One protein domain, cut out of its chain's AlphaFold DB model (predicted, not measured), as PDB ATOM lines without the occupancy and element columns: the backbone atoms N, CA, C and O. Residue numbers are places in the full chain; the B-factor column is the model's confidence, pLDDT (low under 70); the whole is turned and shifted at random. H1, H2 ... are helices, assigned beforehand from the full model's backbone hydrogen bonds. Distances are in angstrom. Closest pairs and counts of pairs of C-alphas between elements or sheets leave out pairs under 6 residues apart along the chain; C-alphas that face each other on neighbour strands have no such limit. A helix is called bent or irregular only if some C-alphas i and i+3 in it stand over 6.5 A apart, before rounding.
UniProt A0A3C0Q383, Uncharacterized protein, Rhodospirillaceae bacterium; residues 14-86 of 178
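This is residues 14 to 86 of the 178 residues of an uncharacterized protein of Rhodospirillaceae bacterium (UniProt A0A3C0Q383). Three helices stand in a row, with the kinked H3 in the middle; H2 folds onto one side of it as a hairpin, and H1 crosses its other side. The printed part has 73 residues, with named helices H1, H2 and H3 in chain order and no named strand: all helix. It is only just compact, close to loose, with a radius of gyration of the C-alphas of 13.0 A and spans of 36 by 25 by 18 A.

Find C-alpha 65 at (34.491, 6.943, 22.626); from there H3 runs 30.2 A to residue 85. It is irregular, with C-alphas 71 and 74 7.0 A apart, and has a kink of 36 degrees near residue 72. H2, residues 42 to 57, spans 22.8 A. H1, residues 19 to 33, spans 21.5 A from C-alpha 19 at (25.274, 7.050, 32.275).

Look at Ser 48 and Phe 75: their C-alphas, 5.1 A apart, are the closest of H2 and H3. H2 touches H3 with residues 45 to 52 alone, opposite ways at a shallow tilt of 34.6 degrees, only just short of steep. H1 touches H3 with residues 24 to 28 alone, closest at C-alphas 28 and 77, 6.4 A; they run the same way at a steep tilt of 48 degrees. H1 and H2 are apart. Every O i to N i+4 pair is within hydrogen-bond range in H1 and H2, and 15 of 17 in H3.

The farthest C-alphas, of Tyr 36 and Ser 61, are 37.0 A apart. The printed part has no cut, and both links are short. Residues 14 to 17 have pLDDT under 70.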
ATOM      1  N   PHE A  14      29.373  10.337  28.912       64.94
ATOM      2  CA  PHE A  14      28.635   9.136  28.510       64.94
ATOM      3  C   PHE A  14      29.399   7.829  28.729       64.94
ATOM      4  O   PHE A  14      28.789   6.760  28.717       64.94
ATOM      5  N   SER A  15      30.714   7.866  28.969       60.09
ATOM      6  CA  SER A  15      31.492   6.648  29.232       60.09
ATOM      7  C   SER A  15      31.396   6.164  30.683       60.09
ATOM      8  O   SER A  15      31.608   4.971  30.931       60.09
ATOM      9  N   ALA A  16      31.013   7.030  31.632       64.88
ATOM     10  CA  ALA A  16      30.739   6.621  33.009       64.88
ATOM     11  C   ALA A  16      29.706   5.476  33.028       64.88
ATOM     12  O   ALA A  16      28.646   5.574  32.408       64.88
ATOM     13  N   ARG A  17      30.028   4.363  33.710       60.88
ATOM     14  CA  ARG A  17      29.310   3.075  33.577       60.88
ATOM     15  C   ARG A  17      27.788   3.191  33.759       60.88
ATOM     16  O   ARG A  17      27.057   2.515  33.047       60.88
ATOM     17  N   GLY A  18      27.321   4.064  34.657       70.00
ATOM     18  CA  GLY A  18      25.891   4.297  34.897       70.00
ATOM     19  C   GLY A  18      25.188   5.130  33.818       70.00
ATOM     20  O   GLY A  18      24.027   4.880  33.510       70.00
ATOM     21  N   ASN A  19      25.889   6.067  33.175       79.19
ATOM     22  CA  ASN A  19      25.274   7.050  32.275       79.19
ATOM     23  C   ASN A  19      24.774   6.430  30.963       79.19
ATOM     24  O   ASN A  19      23.774   6.870  30.395       79.19
ATOM     25  N   LYS A  20      25.412   5.337  30.531       82.69
ATOM     26  CA  LYS A  20      25.010   4.557  29.351       82.69
ATOM     27  C   LYS A  20      23.595   3.995  29.482       82.69
ATOM     28  O   LYS A  20      22.856   3.978  28.502       82.69
ATOM     29  N   LEU A  21      23.209   3.562  30.686       85.94
ATOM     30  CA  LEU A  21      21.896   2.965  30.946       85.94
ATOM     31  C   LEU A  21      20.768   3.971  30.704       85.94
ATOM     32  O   LEU A  21      19.777   3.630  30.063       85.94
ATOM     33  N   TYR A  22      20.949   5.219  31.150       88.56
ATOM     34  CA  TYR A  22      19.964   6.278  30.931       88.56
ATOM     35  C   TYR A  22      19.760   6.565  29.443       88.56
ATOM     36  O   TYR A  22      18.621   6.694  29.007       88.56
ATOM     37  N   ILE A  23      20.831   6.588  28.641       88.69
ATOM     38  CA  ILE A  23      20.712   6.811  27.193       88.69
ATOM     39  C   ILE A  23      19.925   5.690  26.524       88.69
ATOM     40  O   ILE A  23      19.009   5.969  25.753       88.69
ATOM     41  N   TYR A  24      20.250   4.430  26.822       90.69
ATOM     42  CA  TYR A  24      19.509   3.301  26.261       90.69
ATOM     43  C   TYR A  24      18.033   3.331  26.663       90.69
ATOM     44  O   TYR A  24      17.169   3.088  25.822       90.69
ATOM     45  N   PHE A  25      17.740   3.685  27.915       91.19
ATOM     46  CA  PHE A  25      16.371   3.853  28.391       91.19
ATOM     47  C   PHE A  25      15.634   4.965  27.629       91.19
ATOM     48  O   PHE A  25      14.550   4.725  27.100       91.19
ATOM     49  N   MET A  26      16.239   6.149  27.504       93.62
ATOM     50  CA  MET A  26      15.647   7.287  26.790       93.62
ATOM     51  C   MET A  26      15.436   6.990  25.300       93.62
ATOM     52  O   MET A  26      14.372   7.294  24.765       93.62
ATOM     53  N   LEU A  27      16.405   6.352  24.635       93.62
ATOM     54  CA  LEU A  27      16.260   5.908  23.244       93.62
ATOM     55  C   LEU A  27      15.134   4.879  23.100       93.62
ATOM     56  O   LEU A  27      14.343   4.972  22.164       93.62
ATOM     57  N   GLY A  28      15.013   3.941  24.039       92.88
ATOM     58  CA  GLY A  28      13.892   3.004  24.086       92.88
ATOM     59  C   GLY A  28      12.542   3.713  24.237       92.88
ATOM     60  O   GLY A  28      11.599   3.407  23.506       92.88
ATOM     61  N   SER A  29      12.444   4.706  25.128       93.75
ATOM     62  CA  SER A  29      11.238   5.536  25.273       93.75
ATOM     63  C   SER A  29      10.911   6.317  23.996       93.75
ATOM     64  O   SER A  29       9.744   6.407  23.615       93.75
ATOM     65  N   LEU A  30      11.924   6.835  23.298       94.56
ATOM     66  CA  LEU A  30      11.753   7.533  22.024       94.56
ATOM     67  C   LEU A  30      11.222   6.592  20.932       94.56
ATOM     68  O   LEU A  30      10.280   6.934  20.221       94.56
ATOM     69  N   PHE A  31      11.773   5.380  20.840       93.19
ATOM     70  CA  PHE A  31      11.280   4.339  19.933       93.19
ATOM     71  C   PHE A  31       9.825   3.972  20.229       93.19
ATOM     72  O   PHE A  31       9.038   3.768  19.307       93.19
ATOM     73  N   TYR A  32       9.447   3.927  21.508       91.56
ATOM     74  CA  TYR A  32       8.061   3.695  21.906       91.56
ATOM     75  C   TYR A  32       7.133   4.849  21.494       91.56
ATOM     76  O   TYR A  32       6.028   4.592  21.013       91.56
ATOM     77  N   LEU A  33       7.576   6.104  21.627       94.81
ATOM     78  CA  LEU A  33       6.809   7.277  21.192       94.81
ATOM     79  C   LEU A  33       6.548   7.250  19.677       94.81
ATOM     80  O   LEU A  33       5.427   7.494  19.238       94.81
ATOM     81  N   PHE A  34       7.557   6.874  18.889       91.94
ATOM     82  CA  PHE A  34       7.479   6.778  17.426       91.94
ATOM     83  C   PHE A  34       7.126   5.374  16.909       91.94
ATOM     84  O   PHE A  34       7.347   5.068  15.736       91.94
ATOM     85  N   ARG A  35       6.534   4.511  17.745       90.31
ATOM     86  CA  ARG A  35       6.268   3.100  17.404       90.31
ATOM     87  C   ARG A  35       5.442   2.889  16.132       90.31
ATOM     88  O   ARG A  35       5.583   1.859  15.489       90.31
ATOM     89  N   TYR A  36       4.577   3.840  15.778       89.88
ATOM     90  CA  TYR A  36       3.734   3.759  14.580       89.88
ATOM     91  C   TYR A  36       4.481   4.126  13.292       89.88
ATOM     92  O   TYR A  36       4.040   3.767  12.205       89.88
ATOM     93  N   ASN A  37       5.618   4.815  13.406       90.06
ATOM     94  CA  ASN A  37       6.418   5.287  12.279       90.06
ATOM     95  C   ASN A  37       7.640   4.400  12.015       90.06
ATOM     96  O   ASN A  37       8.228   4.492  10.941       90.06
ATOM     97  N   ILE A  38       8.043   3.564  12.978       87.81
ATOM     98  CA  ILE A  38       9.228   2.709  12.868       87.81
ATOM     99  C   ILE A  38       8.814   1.344  12.297       87.81
ATOM    100  O   ILE A  38       8.197   0.547  13.007       87.81
ATOM    101  N   PRO A  39       9.156   1.020  11.035       88.50
ATOM    102  CA  PRO A  39       8.834  -0.280  10.468       88.50
ATOM    103  C   PRO A  39       9.704  -1.376  11.100       88.50
ATOM    104  O   PRO A  39      10.934  -1.281  11.143       88.50
ATOM    105  N   LEU A  40       9.069  -2.463  11.538       87.88
ATOM    106  CA  LEU A  40       9.745  -3.688  11.973       87.88
ATOM    107  C   LEU A  40      10.023  -4.577  10.756       87.88
ATOM    108  O   LEU A  40       9.273  -5.510  10.467       87.88
ATOM    109  N   ASN A  41      11.094  -4.286  10.015       92.75
ATOM    110  CA  ASN A  41      11.477  -5.066   8.842       92.75
ATOM    111  C   ASN A  41      12.768  -5.870   9.102       92.75
ATOM    112  O   ASN A  41      13.637  -5.499   9.890       92.75
ATOM    113  N   LYS A  42      12.891  -7.024   8.434       92.06
ATOM    114  CA  LYS A  42      14.077  -7.892   8.557       92.06
ATOM    115  C   LYS A  42      15.340  -7.216   8.019       92.06
ATOM    116  O   LYS A  42      16.427  -7.473   8.519       92.06
ATOM    117  N   LEU A  43      15.196  -6.352   7.011       94.31
ATOM    118  CA  LEU A  43      16.322  -5.677   6.372       94.31
ATOM    119  C   LEU A  43      17.015  -4.693   7.322       94.31
ATOM    120  O   LEU A  43      18.221  -4.799   7.501       94.31
ATOM    121  N   LEU A  44      16.277  -3.790   7.977       92.81
ATOM    122  CA  LEU A  44      16.840  -2.857   8.960       92.81
ATOM    123  C   LEU A  44      17.446  -3.609  10.138       92.81
ATOM    124  O   LEU A  44      18.471  -3.180  10.656       92.81
ATOM    125  N   PHE A  45      16.863  -4.741  10.537       93.50
ATOM    126  CA  PHE A  45      17.444  -5.591  11.571       93.50
ATOM    127  C   PHE A  45      18.825  -6.123  11.164       93.50
ATOM    128  O   PHE A  45      19.796  -5.932  11.896       93.50
ATOM    129  N   VAL A  46      18.942  -6.721   9.972       95.19
ATOM    130  CA  VAL A  46      20.221  -7.238   9.453       95.19
ATOM    131  C   VAL A  46      21.232  -6.112   9.228       95.19
ATOM    132  O   VAL A  46      22.391  -6.254   9.611       95.19
ATOM    133  N   VAL A  47      20.802  -4.974   8.676       95.06
ATOM    134  CA  VAL A  47      21.654  -3.787   8.496       95.06
ATOM    135  C   VAL A  47      22.151  -3.268   9.845       95.06
ATOM    136  O   VAL A  47      23.337  -2.990   9.982       95.06
ATOM    137  N   SER A  48      21.287  -3.200  10.859       93.94
ATOM    138  CA  SER A  48      21.679  -2.770  12.207       93.94
ATOM    139  C   SER A  48      22.737  -3.700  12.803       93.94
ATOM    140  O   SER A  48      23.729  -3.222  13.350       93.94
ATOM    141  N   ILE A  49      22.578  -5.022  12.647       94.62
ATOM    142  CA  ILE A  49      23.584  -6.004  13.080       94.62
ATOM    143  C   ILE A  49      24.899  -5.799  12.328       94.62
ATOM    144  O   ILE A  49      25.960  -5.786  12.956       94.62
ATOM    145  N   ALA A  50      24.847  -5.627  11.007       94.06
ATOM    146  CA  ALA A  50      26.035  -5.413  10.189       94.06
ATOM    147  C   ALA A  50      26.786  -4.147  10.620       94.06
ATOM    148  O   ALA A  50      27.991  -4.210  10.844       94.06
ATOM    149  N   VAL A  51      26.078  -3.032  10.832       93.19
ATOM    150  CA  VAL A  51      26.659  -1.767  11.310       93.19
ATOM    151  C   VAL A  51      27.334  -1.945  12.671       93.19
ATOM    152  O   VAL A  51      28.482  -1.533  12.836       93.19
ATOM    153  N   CYS A  52      26.676  -2.600  13.633       91.94
ATOM    154  CA  CYS A  52      27.270  -2.860  14.947       91.94
ATOM    155  C   CYS A  52      28.488  -3.793  14.871       91.94
ATOM    156  O   CYS A  52      29.468  -3.578  15.578       91.94
ATOM    157  N   THR A  53      28.437  -4.813  14.012       89.88
ATOM    158  CA  THR A  53      29.519  -5.796  13.855       89.88
ATOM    159  C   THR A  53      30.731  -5.149  13.193       89.88
ATOM    160  O   THR A  53      31.828  -5.194  13.740       89.88
ATOM    161  N   VAL A  54      30.533  -4.471  12.062       90.56
ATOM    162  CA  VAL A  54      31.589  -3.731  11.358       90.56
ATOM    163  C   VAL A  54      32.191  -2.666  12.275       90.56
ATOM    164  O   VAL A  54      33.409  -2.600  12.404       90.56
ATOM    165  N   GLY A  55      31.362  -1.907  12.993       87.00
ATOM    166  CA  GLY A  55      31.824  -0.912  13.963       87.00
ATOM    167  C   GLY A  55      32.632  -1.487  15.133       87.00
ATOM    168  O   GLY A  55      33.453  -0.773  15.700       87.00
ATOM    169  N   ALA A  56      32.430  -2.762  15.484       84.56
ATOM    170  CA  ALA A  56      33.203  -3.445  16.521       84.56
ATOM    171  C   ALA A  56      34.569  -3.956  16.028       84.56
ATOM    172  O   ALA A  56      35.484  -4.086  16.840       84.56
ATOM    173  N   PHE A  57      34.712  -4.248  14.729       84.81
ATOM    174  CA  PHE A  57      35.955  -4.765  14.135       84.81
ATOM    175  C   PHE A  57      36.795  -3.702  13.420       84.81
ATOM    176  O   PHE A  57      37.988  -3.910  13.215       84.81
ATOM    177  N   MET A  58      36.198  -2.577  13.023       85.94
ATOM    178  CA  MET A  58      36.937  -1.468  12.431       85.94
ATOM    179  C   MET A  58      37.704  -0.687  13.503       85.94
ATOM    180  O   MET A  58      37.173  -0.367  14.568       85.94
ATOM    181  N   ASP A  59      38.945  -0.317  13.187       78.50
ATOM    182  CA  ASP A  59      39.729   0.580  14.029       78.50
ATOM    183  C   ASP A  59      39.209   2.019  13.885       78.50
ATOM    184  O   ASP A  59      39.555   2.757  12.964       78.50
ATOM    185  N   LEU A  60      38.313   2.403  14.794       78.19
ATOM    186  CA  LEU A  60      37.788   3.764  14.924       78.19
ATOM    187  C   LEU A  60      38.540   4.533  16.023       78.19
ATOM    188  O   LEU A  60      37.924   5.323  16.744       78.19
ATOM    189  N   SER A  61      39.835   4.281  16.227       74.62
ATOM    190  CA  SER A  61      40.658   4.965  17.243       74.62
ATOM    191  C   SER A  61      40.658   6.494  17.110       74.62
ATOM    192  O   SER A  61      40.726   7.183  18.125       74.62
ATOM    193  N   HIS A  62      40.474   7.025  15.898       75.94
ATOM    194  CA  HIS A  62      40.357   8.465  15.634       75.94
ATOM    195  C   HIS A  62      39.037   9.097  16.108       75.94
ATOM    196  O   HIS A  62      38.936  10.318  16.185       75.94
ATOM    197  N   ILE A  63      38.014   8.300  16.429       77.56
ATOM    198  CA  ILE A  63      36.708   8.803  16.868       77.56
ATOM    199  C   ILE A  63      36.602   8.671  18.385       77.56
ATOM    200  O   ILE A  63      36.800   7.595  18.955       77.56
ATOM    201  N   SER A  64      36.213   9.763  19.049       79.69
ATOM    202  CA  SER A  64      35.999   9.765  20.498       79.69
ATOM    203  C   SER A  64      35.011   8.675  20.943       79.69
ATOM    204  O   SER A  64      33.980   8.412  20.315       79.69
ATOM    205  N   SER A  65      35.306   8.038  22.078       75.69
ATOM    206  CA  SER A  65      34.491   6.943  22.626       75.69
ATOM    207  C   SER A  65      33.029   7.328  22.873       75.69
ATOM    208  O   SER A  65      32.150   6.481  22.717       75.69
ATOM    209  N   GLY A  66      32.760   8.590  23.220       77.19
ATOM    210  CA  GLY A  66      31.398   9.095  23.415       77.19
ATOM    211  C   GLY A  66      30.613   9.184  22.111       77.19
ATOM    212  O   GLY A  66      29.466   8.748  22.054       77.19
ATOM    213  N   LEU A  67      31.246   9.677  21.045       79.69
ATOM    214  CA  LEU A  67      30.596   9.802  19.743       79.69
ATOM    215  C   LEU A  67      30.300   8.427  19.133       79.69
ATOM    216  O   LEU A  67      29.198   8.209  18.636       79.69
ATOM    217  N   ARG A  68      31.236   7.471  19.264       82.19
ATOM    218  CA  ARG A  68      30.998   6.064  18.890       82.19
ATOM    219  C   ARG A  68      29.787   5.499  19.628       82.19
ATOM    220  O   ARG A  68      28.905   4.927  19.000       82.19
ATOM    221  N   PHE A  69      29.716   5.694  20.946       83.94
ATOM    222  CA  PHE A  69      28.589   5.217  21.750       83.94
ATOM    223  C   PHE A  69      27.252   5.758  21.227       83.94
ATOM    224  O   PHE A  69      26.384   4.968  20.864       83.94
ATOM    225  N   ILE A  70      27.121   7.083  21.104       85.44
ATOM    226  CA  ILE A  70      25.884   7.730  20.641       85.44
ATOM    227  C   ILE A  70      25.499   7.258  19.232       85.44
ATOM    228  O   ILE A  70      24.321   7.019  18.977       85.44
ATOM    229  N   ALA A  71      26.473   7.091  18.333       87.88
ATOM    230  CA  ALA A  71      26.223   6.659  16.961       87.88
ATOM    231  C   ALA A  71      25.686   5.219  16.878       87.88
ATOM    232  O   ALA A  71      24.768   4.953  16.103       87.88
ATOM    233  N   PHE A  72      26.218   4.289  17.680       90.44
ATOM    234  CA  PHE A  72      25.811   2.878  17.635       90.44
ATOM    235  C   PHE A  72      24.600   2.548  18.522       90.44
ATOM    236  O   PHE A  72      23.906   1.561  18.258       90.44
ATOM    237  N   SER A  73      24.301   3.350  19.554       91.31
ATOM    238  CA  SER A  73      23.201   3.068  20.490       91.31
ATOM    239  C   SER A  73      21.820   2.883  19.830       91.31
ATOM    240  O   SER A  73      21.140   1.928  20.207       91.31
ATOM    241  N   PRO A  74      21.378   3.697  18.848       92.75
ATOM    242  CA  PRO A  74      20.075   3.512  18.200       92.75
ATOM    243  C   PRO A  74      19.941   2.166  17.479       92.75
ATOM    244  O   PRO A  74      18.881   1.545  17.533       92.75
ATOM    245  N   PHE A  75      21.017   1.682  16.851       93.94
ATOM    246  CA  PHE A  75      21.039   0.384  16.173       93.94
ATOM    247  C   PHE A  75      20.913  -0.765  17.176       93.94
ATOM    248  O   PHE A  75      20.119  -1.680  16.968       93.94
ATOM    249  N   LEU A  76      21.619  -0.684  18.309       92.62
ATOM    250  CA  LEU A  76      21.487  -1.652  19.404       92.62
ATOM    251  C   LEU A  76      20.069  -1.671  19.992       92.62
ATOM    252  O   LEU A  76      19.527  -2.745  20.267       92.62
ATOM    253  N   VAL A  77      19.443  -0.502  20.149       94.44
ATOM    254  CA  VAL A  77      18.047  -0.398  20.602       94.44
ATOM    255  C   VAL A  77      17.101  -1.013  19.571       94.44
ATOM    256  O   VAL A  77      16.251  -1.813  19.955       94.44
ATOM    257  N   TYR A  78      17.279  -0.735  18.275       94.19
ATOM    258  CA  TYR A  78      16.470  -1.348  17.215       94.19
ATOM    259  C   TYR A  78      16.595  -2.876  17.210       94.19
ATOM    260  O   TYR A  78      15.578  -3.565  17.175       94.19
ATOM    261  N   ILE A  79      17.818  -3.412  17.312       94.12
ATOM    262  CA  ILE A  79      18.072  -4.858  17.434       94.12
ATOM    263  C   ILE A  79      17.314  -5.428  18.636       94.12
ATOM    264  O   ILE A  79      16.612  -6.427  18.499       94.12
ATOM    265  N   THR A  80      17.416  -4.777  19.795       93.12
ATOM    266  CA  THR A  80      16.763  -5.225  21.035       93.12
ATOM    267  C   THR A  80      15.241  -5.232  20.900       93.12
ATOM    268  O   THR A  80      14.597  -6.222  21.244       93.12
ATOM    269  N   VAL A  81      14.661  -4.159  20.352       93.06
ATOM    270  CA  VAL A  81      13.218  -4.056  20.094       93.06
ATOM    271  C   VAL A  81      12.780  -5.135  19.108       93.06
ATOM    272  O   VAL A  81      11.840  -5.870  19.392       93.06
ATOM    273  N   TYR A  82      13.486  -5.287  17.986       93.56
ATOM    274  CA  TYR A  82      13.167  -6.290  16.975       93.56
ATOM    275  C   TYR A  82      13.183  -7.708  17.559       93.56
ATOM    276  O   TYR A  82      12.235  -8.465  17.353       93.56
ATOM    277  N   VAL A  83      14.212  -8.045  18.347       91.56
ATOM    278  CA  VAL A  83      14.304  -9.334  19.047       91.56
ATOM    279  C   VAL A  83      13.164  -9.517  20.049       91.56
ATOM    280  O   VAL A  83      12.611 -10.609  20.130       91.56
ATOM    281  N   GLY A  84      12.754  -8.461  20.753       89.06
ATOM    282  CA  GLY A  84      11.605  -8.500  21.660       89.06
ATOM    283  C   GLY A  84      10.270  -8.812  20.970       89.06
ATOM    284  O   GLY A  84       9.386  -9.394  21.593       89.06
ATOM    285  N   PHE A  85      10.127  -8.476  19.685       89.12
ATOM    286  CA  PHE A  85       8.949  -8.813  18.874       89.12
ATOM    287  C   PHE A  85       9.077 -10.148  18.121       89.12
ATOM    288  O   PHE A  85       8.100 -10.608  17.519       89.12
ATOM    289  N   LEU A  86      10.247 -10.797  18.144       88.62
ATOM    290  CA  LEU A  86      10.392 -12.132  17.575       88.62
ATOM    291  C   LEU A  86       9.583 -13.128  18.405       88.62
ATOM    292  O   LEU A  86       9.710 -13.223  19.624       88.62
TER     293      LEU A  86